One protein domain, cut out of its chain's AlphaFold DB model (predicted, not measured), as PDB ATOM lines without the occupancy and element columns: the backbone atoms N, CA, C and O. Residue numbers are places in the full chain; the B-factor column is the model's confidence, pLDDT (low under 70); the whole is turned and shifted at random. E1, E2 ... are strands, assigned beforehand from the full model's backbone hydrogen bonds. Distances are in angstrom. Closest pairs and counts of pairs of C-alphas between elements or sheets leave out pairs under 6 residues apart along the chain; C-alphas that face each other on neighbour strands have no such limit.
ATOM      1  N   LEU A1047      37.599 175.362 -16.101       82.69
ATOM      2  CA  LEU A1047      37.198 176.587 -15.400       82.69
ATOM      3  C   LEU A1047      37.044 177.783 -16.353       82.69
ATOM      4  O   LEU A1047      36.134 178.596 -16.191       82.69
ATOM      5  N   LEU A1048      37.910 177.880 -17.364       83.12
ATOM      6  CA  LEU A1048      37.990 179.044 -18.251       83.12
ATOM      7  C   LEU A1048      37.045 178.967 -19.468       83.12
ATOM      8  O   LEU A1048      36.668 180.003 -20.014       83.12
ATOM      9  N   ARG A1049      36.598 177.765 -19.867       83.75
ATOM     10  CA  ARG A1049      35.823 177.488 -21.102       83.75
ATOM     11  C   ARG A1049      34.633 178.418 -21.358       83.75
ATOM     12  O   ARG A1049      34.396 178.818 -22.497       83.75
ATOM     13  N   PHE A1050      33.866 178.724 -20.315       85.31
ATOM     14  CA  PHE A1050      32.666 179.566 -20.394       85.31
ATOM     15  C   PHE A1050      32.772 180.826 -19.528       85.31
ATOM     16  O   PHE A1050      31.776 181.516 -19.305       85.31
ATOM     17  N   GLN A1051      33.975 181.150 -19.048       82.44
ATOM     18  CA  GLN A1051      34.191 182.326 -18.217       82.44
ATOM     19  C   GLN A1051      33.836 183.595 -19.007       82.44
ATOM     20  O   GLN A1051      34.329 183.810 -20.112       82.44
ATOM     21  N   ASN A1052      32.962 184.436 -18.446       79.62
ATOM     22  CA  ASN A1052      32.447 185.656 -19.087       79.62
ATOM     23  C   ASN A1052      31.766 185.428 -20.454       79.62
ATOM     24  O   ASN A1052      31.684 186.353 -21.264       79.62
ATOM     25  N   ARG A1053      31.272 184.214 -20.724       85.31
ATOM     26  CA  ARG A1053      30.519 183.873 -21.938       85.31
ATOM     27  C   ARG A1053      29.100 183.435 -21.578       85.31
ATOM     28  O   ARG A1053      28.850 182.946 -20.478       85.31
ATOM     29  N   ARG A1054      28.177 183.581 -22.528       90.94
ATOM     30  CA  ARG A1054      26.867 182.917 -22.503       90.94
ATOM     31  C   ARG A1054      26.785 181.895 -23.636       90.94
ATOM     32  O   ARG A1054      27.390 182.076 -24.694       90.94
ATOM     33  N   ILE A1055      26.064 180.807 -23.406       93.75
ATOM     34  CA  ILE A1055      25.801 179.766 -24.405       93.75
ATOM     35  C   ILE A1055      24.499 180.122 -25.116       93.75
ATOM     36  O   ILE A1055      23.489 180.338 -24.459       93.75
ATOM     37  N   ARG A1056      24.508 180.149 -26.448       93.50
ATOM     38  CA  ARG A1056      23.331 180.321 -27.306       93.50
ATOM     39  C   ARG A1056      23.011 179.011 -28.011       93.50
ATOM     40  O   ARG A1056      23.886 178.424 -28.642       93.50
ATOM     41  N   ILE A1057      21.748 178.610 -27.959       94.12
ATOM     42  CA  ILE A1057      21.222 177.349 -28.487       94.12
ATOM     43  C   ILE A1057      20.219 177.670 -29.602       94.12
ATOM     44  O   ILE A1057      19.063 177.979 -29.301       94.12
ATOM     45  N   PRO A1058      20.640 177.660 -30.879       90.94
ATOM     46  CA  PRO A1058      19.749 177.899 -32.015       90.94
ATOM     47  C   PRO A1058      19.025 176.640 -32.512       90.94
ATOM     48  O   PRO A1058      18.009 176.745 -33.193       90.94
ATOM     49  N   SER A1059      19.548 175.450 -32.220       92.50
ATOM     50  CA  SER A1059      18.994 174.198 -32.730       92.50
ATOM     51  C   SER A1059      19.293 173.024 -31.806       92.50
ATOM     52  O   SER A1059      20.167 173.070 -30.940       92.50
ATOM     53  N   ILE A1060      18.520 171.964 -31.992       92.88
ATOM     54  CA  ILE A1060      18.565 170.724 -31.218       92.88
ATOM     55  C   ILE A1060      18.463 169.526 -32.164       92.88
ATOM     56  O   ILE A1060      18.121 169.688 -33.337       92.88
ATOM     57  N   THR A1061      18.700 168.319 -31.667       87.12
ATOM     58  CA  THR A1061      18.326 167.082 -32.359       87.12
ATOM     59  C   THR A1061      17.518 166.174 -31.445       87.12
ATOM     60  O   THR A1061      17.630 166.238 -30.224       87.12
ATOM     61  N   ASN A1062      16.677 165.349 -32.056       82.38
ATOM     62  CA  ASN A1062      15.942 164.265 -31.413       82.38
ATOM     63  C   ASN A1062      16.534 162.879 -31.755       82.38
ATOM     64  O   ASN A1062      15.824 161.887 -31.628       82.38
ATOM     65  N   GLY A1063      17.766 162.824 -32.278       75.31
ATOM     66  CA  GLY A1063      18.446 161.600 -32.723       75.31
ATOM     67  C   GLY A1063      18.266 161.266 -34.213       75.31
ATOM     68  O   GLY A1063      19.097 160.569 -34.785       75.31
ATOM     69  N   GLU A1064      17.234 161.799 -34.879       76.56
ATOM     70  CA  GLU A1064      16.959 161.521 -36.304       76.56
ATOM     71  C   GLU A1064      17.253 162.713 -37.219       76.56
ATOM     72  O   GLU A1064      17.667 162.549 -38.367       76.56
ATOM     73  N   LYS A1065      17.007 163.937 -36.737       80.50
ATOM     74  CA  LYS A1065      17.188 165.164 -37.523       80.50
ATOM     75  C   LYS A1065      17.554 166.361 -36.657       80.50
ATOM     76  O   LYS A1065      17.241 166.407 -35.466       80.50
ATOM     77  N   THR A1066      18.183 167.354 -37.275       87.62
ATOM     78  CA  THR A1066      18.427 168.666 -36.665       87.62
ATOM     79  C   THR A1066      17.187 169.543 -36.808       87.62
ATOM     80  O   THR A1066      16.574 169.603 -37.873       87.62
ATOM     81  N   ILE A1067      16.808 170.222 -35.729       88.56
ATOM     82  CA  ILE A1067      15.589 171.023 -35.620       88.56
ATOM     83  C   ILE A1067      15.978 172.417 -35.141       88.56
ATOM     84  O   ILE A1067      16.542 172.579 -34.057       88.56
ATOM     85  N   GLU A1068      15.670 173.431 -35.944       89.06
ATOM     86  CA  GLU A1068      15.822 174.828 -35.542       89.06
ATOM     87  C   GLU A1068      14.764 175.197 -34.505       89.06
ATOM     88  O   GLU A1068      13.571 174.950 -34.698       89.06
ATOM     89  N   VAL A1069      15.204 175.804 -33.403       89.44
ATOM     90  CA  VAL A1069      14.330 176.275 -32.330       89.44
ATOM     91  C   VAL A1069      14.494 177.772 -32.138       89.44
ATOM     92  O   VAL A1069      15.542 178.350 -32.421       89.44
ATOM     93  N   HIS A1070      13.467 178.409 -31.581       88.56
ATOM     94  CA  HIS A1070      13.588 179.757 -31.038       88.56
ATOM     95  C   HIS A1070      14.789 179.828 -30.081       88.56
ATOM     96  O   HIS A1070      14.775 179.106 -29.073       88.56
ATOM     97  N   PRO A1071      15.811 180.667 -30.366       89.56
ATOM     98  CA  PRO A1071      17.075 180.617 -29.648       89.56
ATOM     99  C   PRO A1071      16.916 180.794 -28.139       89.56
ATOM    100  O   PRO A1071      16.301 181.756 -27.668       89.56
ATOM    101  N   CYS A1072      17.499 179.864 -27.390       91.75
ATOM    102  CA  CYS A1072      17.587 179.920 -25.934       91.75
ATOM    103  C   CYS A1072      19.032 180.180 -25.509       91.75
ATOM    104  O   CYS A1072      19.967 179.919 -26.264       91.75
ATOM    105  N   TYR A1073      19.211 180.710 -24.305       93.12
ATOM    106  CA  TYR A1073      20.499 181.176 -23.812       93.12
ATOM    107  C   TYR A1073      20.753 180.648 -22.404       93.12
ATOM    108  O   TYR A1073      19.813 180.544 -21.618       93.12
ATOM    109  N   ILE A1074      22.009 180.351 -22.080       93.81
ATOM    110  CA  ILE A1074      22.454 179.993 -20.732       93.81
ATOM    111  C   ILE A1074      23.541 180.969 -20.312       93.81
ATOM    112  O   ILE A1074      24.541 181.130 -21.012       93.81
ATOM    113  N   ASP A1075      23.352 181.614 -19.167       91.69
ATOM    114  CA  ASP A1075      24.361 182.450 -18.525       91.69
ATOM    115  C   ASP A1075      24.591 182.023 -17.069       91.69
ATOM    116  O   ASP A1075      24.054 181.010 -16.614       91.69
ATOM    117  N   GLN A1076      25.439 182.776 -16.358       90.44
ATOM    118  CA  GLN A1076      25.867 182.458 -14.988       90.44
ATOM    119  C   GLN A1076      26.471 181.051 -14.878       90.44
ATOM    120  O   GLN A1076      26.221 180.327 -13.916       90.44
ATOM    121  N   ILE A1077      27.255 180.679 -15.891       92.19
ATOM    122  CA  ILE A1077      27.802 179.336 -16.041       92.19
ATOM    123  C   ILE A1077      28.917 179.118 -15.013       92.19
ATOM    124  O   ILE A1077      29.863 179.908 -14.947       92.19
ATOM    125  N   LYS A1078      28.819 178.047 -14.224       89.62
ATOM    126  CA  LYS A1078      29.820 177.641 -13.230       89.62
ATOM    127  C   LYS A1078      30.259 176.212 -13.490       89.62
ATOM    128  O   LYS A1078      29.435 175.374 -13.824       89.62
ATOM    129  N   PHE A1079      31.549 175.935 -13.360       91.12
ATOM    130  CA  PHE A1079      32.072 174.581 -13.507       91.12
ATOM    131  C   PHE A1079      31.837 173.776 -12.224       91.12
ATOM    132  O   PHE A1079      32.223 174.217 -11.146       91.12
ATOM    133  N   GLU A1080      31.225 172.601 -12.357       89.31
ATOM    134  CA  GLU A1080      30.821 171.708 -11.258       89.31
ATOM    135  C   GLU A1080      31.719 170.458 -11.153       89.31
ATOM    136  O   GLU A1080      31.431 169.531 -10.395       89.31
ATOM    137  N   GLY A1081      32.812 170.411 -11.921       88.31
ATOM    138  CA  GLY A1081      33.755 169.294 -11.948       88.31
ATOM    139  C   GLY A1081      33.513 168.298 -13.085       88.31
ATOM    140  O   GLY A1081      32.614 168.449 -13.912       88.31
ATOM    141  N   ILE A1082      34.362 167.271 -13.139       88.94
ATOM    142  CA  ILE A1082      34.187 166.127 -14.042       88.94
ATOM    143  C   ILE A1082      33.296 165.112 -13.326       88.94
ATOM    144  O   ILE A1082      33.648 164.649 -12.242       88.94
ATOM    145  N   GLN A1083      32.152 164.780 -13.919       88.56
ATOM    146  CA  GLN A1083      31.154 163.891 -13.319       88.56
ATOM    147  C   GLN A1083      30.835 162.718 -14.262       88.56
ATOM    148  O   GLN A1083      30.946 162.874 -15.481       88.56
ATOM    149  N   PRO A1084      30.443 161.546 -13.731       83.50
ATOM    150  CA  PRO A1084      29.954 160.440 -14.546       83.50
ATOM    151  C   PRO A1084      28.557 160.766 -15.091       83.50
ATOM    152  O   PRO A1084      27.624 161.014 -14.328       83.50
ATOM    153  N   THR A1085      28.411 160.759 -16.413       82.19
ATOM    154  CA  THR A1085      27.164 161.063 -17.133       82.19
ATOM    155  C   THR A1085      26.807 159.939 -18.110       82.19
ATOM    156  O   THR A1085      27.588 159.001 -18.282       82.19
ATOM    157  N   SER A1086      25.644 160.021 -18.772       74.94
ATOM    158  CA  SER A1086      25.270 159.091 -19.855       74.94
ATOM    159  C   SER A1086      26.288 159.071 -21.000       74.94
ATOM    160  O   SER A1086      26.459 158.043 -21.646       74.94
ATOM    161  N   GLU A1087      27.013 160.177 -21.185       75.81
ATOM    162  CA  GLU A1087      28.029 160.371 -22.225       75.81
ATOM    163  C   GLU A1087      29.451 160.006 -21.753       75.81
ATOM    164  O   GLU A1087      30.435 160.252 -22.450       75.81
ATOM    165  N   GLY A1088      29.581 159.427 -20.553       80.75
ATOM    166  CA  GLY A1088      30.857 159.129 -19.902       80.75
ATOM    167  C   GLY A1088      31.269 160.180 -18.866       80.75
ATOM    168  O   GLY A1088      30.450 160.956 -18.370       80.75
ATOM    169  N   ASN A1089      32.548 160.177 -18.482       86.12
ATOM    170  CA  ASN A1089      33.099 161.153 -17.536       86.12
ATOM    171  C   ASN A1089      33.316 162.497 -18.244       86.12
ATOM    172  O   ASN A1089      34.316 162.680 -18.940       86.12
ATOM    173  N   CYS A1090      32.388 163.435 -18.057       86.69
ATOM    174  CA  CYS A1090      32.352 164.702 -18.788       86.69
ATOM    175  C   CYS A1090      32.503 165.909 -17.846       86.69
ATOM    176  O   CYS A1090      32.060 165.848 -16.695       86.69
ATOM    177  N   PRO A1091      33.087 167.033 -18.307       90.19
ATOM    178  CA  PRO A1091      33.010 168.307 -17.597       90.19
ATOM    179  C   PRO A1091      31.552 168.777 -17.514       90.19
ATOM    180  O   PRO A1091      30.902 168.969 -18.546       90.19
ATOM    181  N   VAL A1092      31.048 168.977 -16.297       91.00
ATOM    182  CA  VAL A1092      29.679 169.442 -16.045       91.00
ATOM    183  C   VAL A1092      29.703 170.883 -15.559       91.00
ATOM    184  O   VAL A1092      30.544 171.274 -14.752       91.00
ATOM    185  N   TYR A1093      28.768 171.681 -16.060       93.50
ATOM    186  CA  TYR A1093      28.587 173.072 -15.676       93.50
ATOM    187  C   TYR A1093      27.155 173.318 -15.209       93.50
ATOM    188  O   TYR A1093      26.231 172.764 -15.789       93.50
ATOM    189  N   SER A1094      26.937 174.178 -14.221       92.88
ATOM    190  CA  SER A1094      25.605 174.676 -13.872       92.88
ATOM    191  C   SER A1094      25.356 176.035 -14.525       92.88
ATOM    192  O   SER A1094      26.289 176.812 -14.716       92.88
ATOM    193  N   GLY A1095      24.113 176.343 -14.893       93.06
ATOM    194  CA  GLY A1095      23.758 177.642 -15.471       93.06
ATOM    195  C   GLY A1095      22.261 177.937 -15.436       93.06
ATOM    196  O   GLY A1095      21.457 177.114 -14.997       93.06
ATOM    197  N   ILE A1096      21.874 179.127 -15.900       93.56
ATOM    198  CA  ILE A1096      20.469 179.558 -15.958       93.56
ATOM    199  C   ILE A1096      20.008 179.656 -17.411       93.56
ATOM    200  O   ILE A1096      20.422 180.558 -18.134       93.56
ATOM    201  N   LEU A1097      19.099 178.769 -17.821       93.44
ATOM    202  CA  LEU A1097      18.455 178.768 -19.131       93.44
ATOM    203  C   LEU A1097      17.340 179.825 -19.203       93.44
ATOM    204  O   LEU A1097      16.434 179.888 -18.360       93.44
ATOM    205  N   PHE A1098      17.365 180.644 -20.249       92.25
ATOM    206  CA  PHE A1098      16.384 181.694 -20.511       92.25
ATOM    207  C   PHE A1098      16.155 181.911 -22.011       92.25
ATOM    208  O   PHE A1098      16.873 181.394 -22.863       92.25
ATOM    209  N   ARG A1099      15.124 182.691 -22.344       89.88
ATOM    210  CA  ARG A1099      14.842 183.155 -23.711       89.88
ATOM    211  C   ARG A1099      14.371 184.606 -23.713       89.88
ATOM    212  O   ARG A1099      13.854 185.084 -22.701       89.88
ATOM    213  N   TYR A1100      14.478 185.285 -24.850       85.62
ATOM    214  CA  TYR A1100      13.910 186.624 -25.031       85.62
ATOM    215  C   TYR A1100      12.475 186.536 -25.556       85.62
ATOM    216  O   TYR A1100      12.187 185.729 -26.435       85.62
ATOM    217  N   LYS A1101      11.557 187.330 -24.988       68.31
ATOM    218  CA  LYS A1101      10.138 187.317 -25.384       68.31
ATOM    219  C   LYS A1101       9.820 188.291 -26.530       68.31
ATOM    220  O   LYS A1101       8.994 187.937 -27.350       68.31
ATOM    221  N   ASP A1102      10.520 189.431 -26.598       62.91
ATOM    222  CA  ASP A1102      10.353 190.502 -27.603       62.91
ATOM    223  C   ASP A1102      11.664 191.316 -27.729       62.91
ATOM    224  O   ASP A1102      11.786 192.424 -27.210       62.91
ATOM    225  N   GLY A1103      12.714 190.722 -28.302       60.66
ATOM    226  CA  GLY A1103      13.994 191.393 -28.595       60.66
ATOM    227  C   GLY A1103      14.911 191.737 -27.406       60.66
ATOM    228  O   GLY A1103      16.117 191.660 -27.575       60.66
ATOM    229  N   ASN A1104      14.391 192.060 -26.212       63.09
ATOM    230  CA  ASN A1104      15.225 192.414 -25.044       63.09
ATOM    231  C   ASN A1104      14.687 191.967 -23.672       63.09
ATOM    232  O   ASN A1104      15.378 192.099 -22.664       63.09
ATOM    233  N   ASN A1105      13.469 191.419 -23.593       79.19
ATOM    234  CA  ASN A1105      12.880 191.046 -22.304       79.19
ATOM    235  C   ASN A1105      13.230 189.594 -21.920       79.19
ATOM    236  O   ASN A1105      12.709 188.650 -22.527       79.19
ATOM    237  N   ARG A1106      14.137 189.423 -20.943       88.50
ATOM    238  CA  ARG A1106      14.631 188.120 -20.458       88.50
ATOM    239  C   ARG A1106      13.532 187.371 -19.706       88.50
ATOM    240  O   ARG A1106      13.016 187.848 -18.699       88.50
ATOM    241  N   LYS A1107      13.227 186.153 -20.151       87.69
ATOM    242  CA  LYS A1107      12.341 185.219 -19.454       87.69
ATOM    243  C   LYS A1107      13.093 183.933 -19.121       87.69
ATOM    244  O   LYS A1107      13.417 183.160 -20.022       87.69
ATOM    245  N   ASN A1108      13.308 183.687 -17.833       90.38
ATOM    246  CA  ASN A1108      13.889 182.436 -17.351       90.38
ATOM    247  C   ASN A1108      12.877 181.288 -17.476       90.38
ATOM    248  O   ASN A1108      11.664 181.492 -17.341       90.38
ATOM    249  N   PHE A1109      13.382 180.085 -17.731       90.31
ATOM    250  CA  PHE A1109      12.609 178.858 -17.556       90.31
ATOM    251  C   PHE A1109      12.401 178.587 -16.055       90.31
ATOM    252  O   PHE A1109      13.130 179.131 -15.220       90.31
ATOM    253  N   SER A1110      11.380 177.802 -15.706       88.00
ATOM    254  CA  SER A1110      10.979 177.598 -14.307       88.00
ATOM    255  C   SER A1110      12.117 177.063 -13.432       88.00
ATOM    256  O   SER A1110      12.805 176.126 -13.834       88.00
ATOM    257  N   SER A1111      12.300 177.628 -12.237       86.12
ATOM    258  CA  SER A1111      13.262 177.147 -11.233       86.12
ATOM    259  C   SER A1111      12.668 176.147 -10.238       86.12
ATOM    260  O   SER A1111      13.404 175.565  -9.454       86.12
ATOM    261  N   GLU A1112      11.350 175.943 -10.270       85.94
ATOM    262  CA  GLU A1112      10.608 175.013  -9.412       85.94
ATOM    263  C   GLU A1112       9.478 174.362 -10.223       85.94
ATOM    264  O   GLU A1112       9.027 174.919 -11.232       85.94
ATOM    265  N   ALA A1113       9.013 173.187  -9.804       84.31
ATOM    266  CA  ALA A1113       7.850 172.545 -10.404       84.31
ATOM    267  C   ALA A1113       6.564 173.091  -9.767       84.31
ATOM    268  O   ALA A1113       6.390 173.014  -8.552       84.31
ATOM    269  N   PHE A1114       5.656 173.643 -10.573       86.19
ATOM    270  CA  PHE A1114       4.377 174.164 -10.085       86.19
ATOM    271  C   PHE A1114       3.311 174.175 -11.185       86.19
ATOM    272  O   PHE A1114       3.620 174.162 -12.378       86.19
ATOM    273  N   THR A1115       2.045 174.239 -10.780       84.38
ATOM    274  CA  THR A1115       0.910 174.460 -11.684       84.38
ATOM    275  C   THR A1115       0.456 175.906 -11.557       84.38
ATOM    276  O   THR A1115       0.154 176.367 -10.458       84.38
ATOM    277  N   ASP A1116       0.442 176.640 -12.672       78.81
ATOM    278  CA  ASP A1116      -0.001 178.035 -12.666       78.81
ATOM    279  C   ASP A1116      -1.530 178.165 -12.528       78.81
ATOM    280  O   ASP A1116      -2.280 177.206 -12.709       78.81
ATOM    281  N   GLU A1117      -2.014 179.378 -12.235       76.12
ATOM    282  CA  GLU A1117      -3.448 179.692 -12.079       76.12
ATOM    283  C   GLU A1117      -4.295 179.355 -13.323       76.12
ATOM    284  O   GLU A1117      -5.522 179.312 -13.257       76.12
ATOM    285  N   ARG A1118      -3.654 179.103 -14.473       73.62
ATOM    286  CA  ARG A1118      -4.298 178.703 -15.732       73.62
ATOM    287  C   ARG A1118      -4.321 177.181 -15.916       73.62
ATOM    288  O   ARG A1118      -4.694 176.711 -16.991       73.62
ATOM    289  N   GLY A1119      -3.923 176.418 -14.896       74.62
ATOM    290  CA  GLY A1119      -3.890 174.958 -14.903       74.62
ATOM    291  C   GLY A1119      -2.741 174.363 -15.721       74.62
ATOM    292  O   GLY A1119      -2.827 173.203 -16.122       74.62
ATOM    293  N   ILE A1120      -1.686 175.132 -16.021       80.44
ATOM    294  CA  ILE A1120      -0.520 174.643 -16.767       80.44
ATOM    295  C   ILE A1120       0.555 174.205 -15.776       80.44
ATOM    296  O   ILE A1120       1.165 175.039 -15.107       80.44
ATOM    297  N   THR A1121       0.824 172.901 -15.725       84.19
ATOM    298  CA  THR A1121       1.942 172.345 -14.953       84.19
ATOM    299  C   THR A1121       3.268 172.598 -15.661       84.19
ATOM    300  O   THR A1121       3.375 172.470 -16.887       84.19
ATOM    301  N   ARG A1122       4.281 172.997 -14.890       86.25
ATOM    302  CA  ARG A1122       5.636 173.252 -15.372       86.25
ATOM    303  C   ARG A1122       6.664 172.411 -14.637       86.25
ATOM    304  O   ARG A1122       6.575 172.264 -13.423       86.25
ATOM    305  N   TYR A1123       7.653 171.924 -15.381       85.69
ATOM    306  CA  TYR A1123       8.819 171.240 -14.834       85.69
ATOM    307  C   TYR A1123       9.823 172.242 -14.274       85.69
ATOM    308  O   TYR A1123       9.984 173.339 -14.812       85.69
ATOM    309  N   GLN A1124      10.550 171.827 -13.239       88.12
ATOM    310  CA  GLN A1124      11.767 172.509 -12.824       88.12
ATOM    311  C   GLN A1124      12.844 172.311 -13.895       88.12
ATOM    312  O   GLN A1124      13.291 171.192 -14.146       88.12
ATOM    313  N   VAL A1125      13.239 173.410 -14.533       88.00
ATOM    314  CA  VAL A1125      14.257 173.450 -15.588       88.00
ATOM    315  C   VAL A1125      15.551 174.066 -15.067       88.00
ATOM    316  O   VAL A1125      16.620 173.539 -15.336       88.00
ATOM    317  N   ASN A1126      15.463 175.164 -14.314       90.50
ATOM    318  CA  ASN A1126      16.622 175.866 -13.772       90.50
ATOM    319  C   ASN A1126      16.932 175.459 -12.315       90.50
ATOM    320  O   ASN A1126      15.995 175.268 -11.539       90.50
ATOM    321  N   PRO A1127      18.214 175.423 -11.904       91.06
ATOM    322  CA  PRO A1127      19.404 175.547 -12.750       91.06
ATOM    323  C   PRO A1127      19.567 174.330 -13.670       91.06
ATOM    324  O   PRO A1127      19.219 173.208 -13.300       91.06
ATOM    325  N   VAL A1128      20.087 174.570 -14.872       93.38
ATOM    326  CA  VAL A1128      20.411 173.504 -15.823       93.38
ATOM    327  C   VAL A1128      21.822 172.988 -15.577       93.38
ATOM    328  O   VAL A1128      22.709 173.767 -15.223       93.38
ATOM    329  N   LEU A1129      22.028 171.694 -15.805       92.75
ATOM    330  CA  LEU A1129      23.345 171.079 -15.899       92.75
ATOM    331  C   LEU A1129      23.708 170.942 -17.378       92.75
ATOM    332  O   LEU A1129      22.994 170.313 -18.151       92.75
ATOM    333  N   VAL A1130      24.810 171.565 -17.773       92.81
ATOM    334  CA  VAL A1130      25.391 171.522 -19.111       92.81
ATOM    335  C   VAL A1130      26.535 170.521 -19.091       92.81
ATOM    336  O   VAL A1130      27.583 170.764 -18.492       92.81
ATOM    337  N   ILE A1131      26.331 169.398 -19.764       92.62
ATOM    338  CA  ILE A1131      27.320 168.343 -19.941       92.62
ATOM    339  C   ILE A1131      28.076 168.647 -21.231       92.62
ATOM    340  O   ILE A1131      27.514 168.631 -22.333       92.62
ATOM    341  N   TYR A1132      29.359 168.969 -21.099       90.06
ATOM    342  CA  TYR A1132      30.192 169.291 -22.248       90.06
ATOM    343  C   TYR A1132      30.592 168.018 -23.004       90.06
ATOM    344  O   TYR A1132      31.326 167.187 -22.470       90.06
ATOM    345  N   ILE A1133      30.141 167.906 -24.258       86.62
ATOM    346  CA  ILE A1133      30.424 166.766 -25.147       86.62
ATOM    347  C   ILE A1133      31.445 167.157 -26.223       86.62
ATOM    348  O   ILE A1133      32.390 166.419 -26.484       86.62
ATOM    349  N   GLY A1134      31.302 168.337 -26.835       79.19
ATOM    350  CA  GLY A1134      32.213 168.807 -27.878       79.19
ATOM    351  C   GLY A1134      32.047 170.292 -28.193       79.19
ATOM    352  O   GLY A1134      31.275 170.998 -27.557       79.19
ATOM    353  N   GLU A1135      32.783 170.803 -29.182       78.88
ATOM    354  CA  GLU A1135      32.796 172.243 -29.508       78.88
ATOM    355  C   GLU A1135      31.486 172.777 -30.105       78.88
ATOM    356  O   GLU A1135      31.258 173.985 -30.096       78.88
ATOM    357  N   ARG A1136      30.635 171.895 -30.642       80.50
ATOM    358  CA  ARG A1136      29.374 172.271 -31.307       80.50
ATOM    359  C   ARG A1136      28.141 171.636 -30.674       80.50
ATOM    360  O   ARG A1136      27.035 172.078 -30.971       80.50
ATOM    361  N   THR A1137      28.324 170.625 -29.829       88.56
ATOM    362  CA  THR A1137      27.255 169.823 -29.230       88.56
ATOM    363  C   THR A1137      27.446 169.682 -27.724       88.56
ATOM    364  O   THR A1137      28.564 169.562 -27.223       88.56
ATOM    365  N   MET A1138      26.337 169.694 -26.995       91.56
ATOM    366  CA  MET A1138      26.283 169.452 -25.554       91.56
ATOM    367  C   MET A1138      24.997 168.711 -25.200       91.56
ATOM    368  O   MET A1138      24.012 168.788 -25.938       91.56
ATOM    369  N   SER A1139      25.002 168.037 -24.055       90.56
ATOM    370  CA  SER A1139      23.775 167.566 -23.417       90.56
ATOM    371  C   SER A1139      23.415 168.531 -22.299       90.56
ATOM    372  O   SER A1139      24.289 169.112 -21.651       90.56
ATOM    373  N   ILE A1140      22.123 168.771 -22.119       91.81
ATOM    374  CA  ILE A1140      21.626 169.667 -21.084       91.81
ATOM    375  C   ILE A1140      20.504 168.935 -20.367       91.81
ATOM    376  O   ILE A1140      19.558 168.475 -21.007       91.81
ATOM    377  N   THR A1141      20.589 168.885 -19.044       89.75
ATOM    378  CA  THR A1141      19.560 168.316 -18.170       89.75
ATOM    379  C   THR A1141      19.132 169.330 -17.118       89.75
ATOM    380  O   THR A1141      19.782 170.360 -16.910       89.75
ATOM    381  N   ASN A1142      18.030 169.059 -16.425       87.94
ATOM    382  CA  ASN A1142      17.729 169.761 -15.179       87.94
ATOM    383  C   ASN A1142      18.670 169.282 -14.046       87.94
ATOM    384  O   ASN A1142      19.483 168.368 -14.226       87.94
ATOM    385  N   SER A1143      18.531 169.865 -12.855       83.06
ATOM    386  CA  SER A1143      19.297 169.488 -11.657       83.06
ATOM    387  C   SER A1143      19.081 168.047 -11.167       83.06
ATOM    388  O   SER A1143      19.827 167.592 -10.306       83.06
ATOM    389  N   HIS A1144      18.071 167.337 -11.680       81.62
ATOM    390  CA  HIS A1144      17.757 165.944 -11.340       81.62
ATOM    391  C   HIS A1144      18.260 164.943 -12.393       81.62
ATOM    392  O   HIS A1144      18.128 163.740 -12.193       81.62
ATOM    393  N   GLY A1145      18.863 165.425 -13.487       76.44
ATOM    394  CA  GLY A1145      19.350 164.588 -14.585       76.44
ATOM    395  C   GLY A1145      18.310 164.289 -15.669       76.44
ATOM    396  O   GLY A1145      18.597 163.510 -16.572       76.44
ATOM    397  N   ASP A1146      17.130 164.918 -15.630       82.19
ATOM    398  CA  ASP A1146      16.100 164.726 -16.652       82.19
ATOM    399  C   ASP A1146      16.356 165.601 -17.889       82.19
ATOM    400  O   ASP A1146      16.705 166.784 -17.779       82.19
ATOM    401  N   GLY A1147      16.127 165.027 -19.073       80.00
ATOM    402  CA  GLY A1147      16.189 165.727 -20.357       80.00
ATOM    403  C   GLY A1147      15.000 166.665 -20.604       80.00
ATOM    404  O   GLY A1147      13.993 166.658 -19.893       80.00
ATOM    405  N   PHE A1148      15.102 167.485 -21.650       84.69
ATOM    406  CA  PHE A1148      14.094 168.495 -21.978       84.69
ATOM    407  C   PHE A1148      13.158 168.071 -23.108       84.69
ATOM    408  O   PHE A1148      13.483 167.232 -23.943       84.69
ATOM    409  N   TYR A1149      12.008 168.741 -23.175       85.69
ATOM    410  CA  TYR A1149      11.098 168.671 -24.312       85.69
ATOM    411  C   TYR A1149      11.149 169.964 -25.127       85.69
ATOM    412  O   TYR A1149      11.273 171.070 -24.585       85.69
ATOM    413  N   TYR A1150      10.957 169.835 -26.436       88.88
ATOM    414  CA  TYR A1150      10.617 170.958 -27.302       88.88
ATOM    415  C   TYR A1150       9.174 170.827 -27.786       88.88
ATOM    416  O   TYR A1150       8.623 169.731 -27.889       88.88
ATOM    417  N   ARG A1151       8.537 171.966 -28.061       87.31
ATOM    418  CA  ARG A1151       7.137 172.038 -28.485       87.31
ATOM    419  C   ARG A1151       7.008 172.594 -29.898       87.31
ATOM    420  O   ARG A1151       7.642 173.596 -30.225       87.31
ATOM    421  N   LYS A1152       6.096 172.003 -30.675       85.12
ATOM    422  CA  LYS A1152       5.633 172.479 -31.990       85.12
ATOM    423  C   LYS A1152       4.630 173.628 -31.833       85.12
ATOM    424  O   LYS A1152       3.606 173.487 -31.147       85.12
ATOM    425  N   ILE A1153       4.925 174.765 -32.455       80.19
ATOM    426  CA  ILE A1153       4.093 175.967 -32.529       80.19
ATOM    427  C   ILE A1153       3.606 176.085 -33.977       80.19
ATOM    428  O   ILE A1153       4.408 176.182 -34.901       80.19
ATOM    429  N   PHE A1154       2.289 176.020 -34.168       71.88
ATOM    430  CA  PHE A1154       1.654 176.175 -35.475       71.88
ATOM    431  C   PHE A1154       1.159 177.613 -35.596       71.88
ATOM    432  O   PHE A1154       0.360 178.031 -34.755       71.88
ATOM    433  N   ASP A1155       1.638 178.343 -36.601       56.53
ATOM    434  CA  ASP A1155       1.082 179.639 -36.992       56.53
ATOM    435  C   ASP A1155       0.073 179.438 -38.137       56.53
ATOM    436  O   ASP A1155       0.241 178.540 -38.967       56.53
ATOM    437  N   GLU A1156      -0.993 180.239 -38.179       54.62
ATOM    438  CA  GLU A1156      -2.135 180.073 -39.098       54.62
ATOM    439  C   GLU A1156      -1.760 180.286 -40.582       54.62
ATOM    440  O   GLU A1156      -2.557 179.987 -41.470       54.62
ATOM    441  N   MET A1157      -0.521 180.702 -40.877       55.88
ATOM    442  CA  MET A1157       0.035 180.800 -42.230       55.88
ATOM    443  C   MET A1157       1.356 180.012 -42.387       55.88
ATOM    444  O   MET A1157       2.462 180.536 -42.315       55.88
ATOM    445  N   THR A1158       1.234 178.716 -42.697       56.78
ATOM    446  CA  THR A1158       2.218 177.845 -43.396       56.78
ATOM    447  C   THR A1158       3.611 177.550 -42.800       56.78
ATOM    448  O   THR A1158       4.323 176.748 -43.404       56.78
ATOM    449  N   LYS A1159       4.023 178.051 -41.623       62.59
ATOM    450  CA  LYS A1159       5.329 177.680 -41.015       62.59
ATOM    451  C   LYS A1159       5.172 177.032 -39.632       62.59
ATOM    452  O   LYS A1159       4.517 177.576 -38.750       62.59
ATOM    453  N   THR A1160       5.761 175.844 -39.443       76.25
ATOM    454  CA  THR A1160       5.859 175.193 -38.120       76.25
ATOM    455  C   THR A1160       7.131 175.669 -37.433       76.25
ATOM    456  O   THR A1160       8.222 175.469 -37.966       76.25
ATOM    457  N   GLU A1161       6.998 176.266 -36.255       82.62
ATOM    458  CA  GLU A1161       8.121 176.729 -35.438       82.62
ATOM    459  C   GLU A1161       8.300 175.848 -34.199       82.62
ATOM    460  O   GLU A1161       7.344 175.255 -33.691       82.62
ATOM    461  N   TYR A1162       9.520 175.769 -33.674       87.94
ATOM    462  CA  TYR A1162       9.846 174.929 -32.522       87.94
ATOM    463  C   TYR A1162      10.451 175.769 -31.398       87.94
ATOM    464  O   TYR A1162      11.176 176.732 -31.635       87.94
ATOM    465  N   SER A1163      10.153 175.438 -30.143       88.00
ATOM    466  CA  SER A1163      10.740 176.123 -28.984       88.00
ATOM    467  C   SER A1163      10.904 175.163 -27.814       88.00
ATOM    468  O   SER A1163      10.011 174.355 -27.550       88.00
ATOM    469  N   LEU A1164      12.016 175.284 -27.085       89.69
ATOM    470  CA  LEU A1164      12.176 174.630 -25.786       89.69
ATOM    471  C   LEU A1164      11.088 175.106 -24.821       89.69
ATOM    472  O   LEU A1164      10.661 176.268 -24.852       89.69
ATOM    473  N   THR A1165      10.627 174.210 -23.953       86.62
ATOM    474  CA  THR A1165       9.514 174.505 -23.048       86.62
ATOM    475  C   THR A1165       9.730 173.925 -21.656       86.62
ATOM    476  O   THR A1165      10.205 172.812 -21.495       86.62
ATOM    477  N   ASP A1166       9.290 174.672 -20.646       86.12
ATOM    478  CA  ASP A1166       9.190 174.243 -19.244       86.12
ATOM    479  C   ASP A1166       7.814 173.643 -18.918       86.12
ATOM    480  O   ASP A1166       7.466 173.522 -17.755       86.12
ATOM    481  N   ARG A1167       6.983 173.331 -19.920       86.38
ATOM    482  CA  ARG A1167       5.584 172.927 -19.715       86.38
ATOM    483  C   ARG A1167       5.470 171.421 -19.799       86.38
ATOM    484  O   ARG A1167       5.929 170.844 -20.782       86.38
ATOM    485  N   GLU A1168       4.773 170.835 -18.841       82.50
ATOM    486  CA  GLU A1168       4.466 169.413 -18.847       82.50
ATOM    487  C   GLU A1168       3.401 169.089 -19.915       82.50
ATOM    488  O   GLU A1168       2.360 169.761 -19.981       82.50
ATOM    489  N   PRO A1169       3.646 168.098 -20.795       79.69
ATOM    490  CA  PRO A1169       2.642 167.629 -21.739       79.69
ATOM    491  C   PRO A1169       1.511 166.903 -21.001       79.69
ATOM    492  O   PRO A1169       1.735 166.016 -20.184       79.69
ATOM    493  N   ASN A1170       0.268 167.236 -21.336       76.31
ATOM    494  CA  ASN A1170      -0.918 166.524 -20.874       76.31
ATOM    495  C   ASN A1170      -1.454 165.594 -21.976       76.31
ATOM    496  O   ASN A1170      -1.084 165.699 -23.147       76.31
ATOM    497  N   GLN A1171      -2.371 164.685 -21.627       74.12
ATOM    498  CA  GLN A1171      -2.923 163.708 -22.582       74.12
ATOM    499  C   GLN A1171      -3.505 164.341 -23.862       74.12
ATOM    500  O   GLN A1171      -3.509 163.692 -24.904       74.12
ATOM    501  N   LYS A1172      -3.962 165.603 -23.819       72.12
ATOM    502  CA  LYS A1172      -4.576 166.294 -24.966       72.12
ATOM    503  C   LYS A1172      -3.570 166.938 -25.921       72.12
ATOM    504  O   LYS A1172      -3.933 167.219 -27.059       72.12
ATOM    505  N   ASN A1173      -2.344 167.221 -25.479       75.00
ATOM    506  CA  ASN A1173      -1.353 167.951 -26.275       75.00
ATOM    507  C   ASN A1173      -0.028 167.198 -26.463       75.00
ATOM    508  O   ASN A1173       0.875 167.751 -27.087       75.00
ATOM    509  N   LYS A1174       0.076 165.953 -25.976       76.81
ATOM    510  CA  LYS A1174       1.285 165.115 -26.034       76.81
ATOM    511  C   LYS A1174       1.892 165.007 -27.438       76.81
ATOM    512  O   LYS A1174       3.102 165.054 -27.573       76.81
ATOM    513  N   ASN A1175       1.068 164.970 -28.486       79.00
ATOM    514  CA  ASN A1175       1.517 164.935 -29.886       79.00
ATOM    515  C   ASN A1175       2.247 166.210 -30.370       79.00
ATOM    516  O   ASN A1175       2.762 166.239 -31.487       79.00
ATOM    517  N   ARG A1176       2.268 167.282 -29.566       81.06
ATOM    518  CA  ARG A1176       2.958 168.545 -29.869       81.06
ATOM    519  C   ARG A1176       4.319 168.672 -29.184       81.06
ATOM    520  O   ARG A1176       4.939 169.721 -29.348       81.06
ATOM    521  N   TYR A1177       4.746 167.670 -28.418       86.56
ATOM    522  CA  TYR A1177       5.980 167.679 -27.634       86.56
ATOM    523  C   TYR A1177       6.822 166.460 -27.998       86.56
ATOM    524  O   TYR A1177       6.288 165.360 -28.062       86.56
ATOM    525  N   ASP A1178       8.120 166.664 -28.181       85.62
ATOM    526  CA  ASP A1178       9.097 165.608 -28.450       85.62
ATOM    527  C   ASP A1178      10.336 165.848 -27.564       85.62
ATOM    528  O   ASP A1178      10.592 166.985 -27.145       85.62
ATOM    529  N   SER A1179      11.071 164.785 -27.222       85.44
ATOM    530  CA  SER A1179      12.275 164.870 -26.385       85.44
ATOM    531  C   SER A1179      13.458 165.447 -27.159       85.44
ATOM    532  O   SER A1179      13.581 165.263 -28.372       85.44
ATOM    533  N   VAL A1180      14.328 166.148 -26.441       88.00
ATOM    534  CA  VAL A1180      15.625 166.592 -26.948       88.00
ATOM    535  C   VAL A1180      16.680 165.561 -26.581       88.00
ATOM    536  O   VAL A1180      16.727 165.127 -25.434       88.00
ATOM    537  N   ASP A1181      17.512 165.206 -27.552       85.81
ATOM    538  CA  ASP A1181      18.660 164.323 -27.368       85.81
ATOM    539  C   ASP A1181      19.927 165.160 -27.120       85.81
ATOM    540  O   ASP A1181      20.414 165.251 -25.994       85.81
ATOM    541  N   LEU A1182      20.378 165.914 -28.131       90.19
ATOM    542  CA  LEU A1182      21.529 166.819 -28.032       90.19
ATOM    543  C   LEU A1182      21.190 168.254 -28.445       90.19
ATOM    544  O   LEU A1182      20.296 168.517 -29.257       90.19
ATOM    545  N   PHE A1183      21.966 169.195 -27.913       93.12
ATOM    546  CA  PHE A1183      21.853 170.624 -28.180       93.12
ATOM    547  C   PHE A1183      23.028 171.097 -29.021       93.12
ATOM    548  O   PHE A1183      24.186 170.898 -28.649       93.12
ATOM    549  N   PHE A1184      22.735 171.782 -30.125       90.38
ATOM    550  CA  PHE A1184      23.753 172.491 -30.887       90.38
ATOM    551  C   PHE A1184      23.895 173.900 -30.335       90.38
ATOM    552  O   PHE A1184      22.896 174.580 -30.092       90.38
ATOM    553  N   TYR A1185      25.132 174.351 -30.137       92.75
ATOM    554  CA  TYR A1185      25.375 175.618 -29.461       92.75
ATOM    555  C   TYR A1185      26.498 176.448 -30.079       92.75
ATOM    556  O   TYR A1185      27.369 175.961 -30.798       92.75
ATOM    557  N   THR A1186      26.465 177.733 -29.749       89.00
ATOM    558  CA  THR A1186      27.532 178.710 -29.985       89.00
ATOM    559  C   THR A1186      27.764 179.495 -28.700       89.00
ATOM    560  O   THR A1186      26.813 179.734 -27.960       89.00
ATOM    561  N   THR A1187      28.991 179.933 -28.420       87.44
ATOM    562  CA  THR A1187      29.256 180.852 -27.298       87.44
ATOM    563  C   THR A1187      29.336 182.288 -27.784       87.44
ATOM    564  O   THR A1187      29.947 182.546 -28.817       87.44
ATOM    565  N   GLU A1188      28.819 183.227 -27.004       83.38
ATOM    566  CA  GLU A1188      28.925 184.661 -27.278       83.38
ATOM    567  C   GLU A1188      29.306 185.429 -26.006       83.38
ATOM    568  O   GLU A1188      29.110 184.944 -24.885       83.38
ATOM    569  N   ARG A1189      29.886 186.622 -26.173       74.94
ATOM    570  CA  ARG A1189      30.107 187.545 -25.052       74.94
ATOM    571  C   ARG A1189      28.770 188.249 -24.730       74.94
ATOM    572  O   ARG A1189      28.041 188.532 -25.680       74.94
ATOM    573  N   PRO A1190      28.420 188.442 -23.442       60.19
ATOM    574  CA  PRO A1190      27.143 189.014 -23.009       60.19
ATOM    575  C   PRO A1190      26.736 190.309 -23.711       60.19
ATOM    576  O   PRO A1190      27.629 191.154 -23.943       60.19
TER     577      PRO A1190
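Overview. This is residues 1047 to 1190 of the 1190 residues of an uncharacterized protein of Anaerolineaceae bacterium oral taxon 439 (UniProt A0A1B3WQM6). A closed barrel of six antiparallel strands, E1, E2, E3, E5, E6 and E10, makes the main body, and a small three-stranded sheet of E8, E7 and E9 sits beside it, with E8 next to E2. The short strand E4 is paired onto E3 outside the ring, and a long loop, residues 1109 to 1127, leads from E4 back to the barrel at E5. The printed part has 144 residues with no named helix and ten named strands, E1 to E10 in order along the chain, and its class is all strand. The small sheet runs E8, E7, E9 and is antiparallel. The whole is compact, with a radius of gyration of the C-alphas of 15.2 A and spans of 45 by 33 by 29 A.

Along the chain. In the barrel, E1 is residues 1054 to 1061, 20.5 A from first to last C-alpha, beginning at C-alpha 1054 (26.867, 182.917, -22.503). E2, residues 1066 to 1085, is the longest strand by residues, with 20, yet its first and last C-alphas are 22.7 A apart; it bends by 130 degrees at residue 1082. E3, residues 1088 to 1100, is 32.7 A long. E1 bends by 63 degrees at residue 1058 and E3 by 64 degrees at residue 1091. E5 is residues 1128 to 1132, E6 residues 1137 to 1142 at 17.0 A, and E10 residues 1182 to 1188 at 19.3 A, ending at C-alpha 1188 (28.925, 184.661, -27.278). E4 is residues 1106 to 1108. In the small sheet, E7 is residues 1149 to 1154 at 16.4 A, beginning at C-alpha 1149 (11.098, 168.671, -24.312), E8 residues 1160 to 1165 at 15.5 A, and E9 residues 1177 to 1179.

Arrangement. Round the barrel run E1, E2, E3, E5, E6, E10 and back to E1, each antiparallel to its neighbours. E1 to E4 form a meander, each strand the antiparallel neighbour of the one before. In the hairpin of E1 and E2, N 1057 and O 1072 are 2.8 A apart, within hydrogen-bond range. In the hairpin of E2 and E3, N 1073 and O 1098 are at 2.8 A, and N 1085 and O 1088 at 2.8 A. The pairing of E3 is staggered: E2 lies on one side of it, while on the other side E5 is beside residues 1091 to 1095 and E4 beside residues 1098 to 1100. N 1130 and O 1093 of E5 and E3 are 2.7 A apart, and N 1107 and O 1099 of E4 and E3 are at 2.8 A. E5 and E6 form a hairpin, with N 1129 and O 1141 at 2.8 A. E6 pairs with E10 through N 1183 and O 1138 at 2.9 A, and E10 closes the ring on E1 with N 1056 and O 1186 at 2.8 A. E8 and E2 have 13 pairs of C-alphas within 8 A, the closest being those of Tyr 1162 and Val 1069, 4.7 A apart. E1 and E8 are near each other. E7 is the inner strand of the small sheet: it forms a hairpin with E8, with N 1153 and O 1161 at 2.8 A, and has E9 as its other neighbour, with N 1150 and O 1178 at 3.0 A. E9 runs on into E10 across a break of 2 residues, at 87 degrees.

Size, cuts and confidence. The two C-alphas farthest apart are those of Gly 1081 and Met 1157, 46.8 A. The printed part has no cut and ends at Pro 1190, the chain's last residue. The links E4 to E5, 19 residues, and E8 to E9, 11 residues, are long; in the first, residues 1114 to 1115 pair antiparallel with residues 1121 to 1122. The mean pLDDT of the printed part is 84.1, and it is under 70 at residues 1101 to 1104, 1155 to 1159 and 1190.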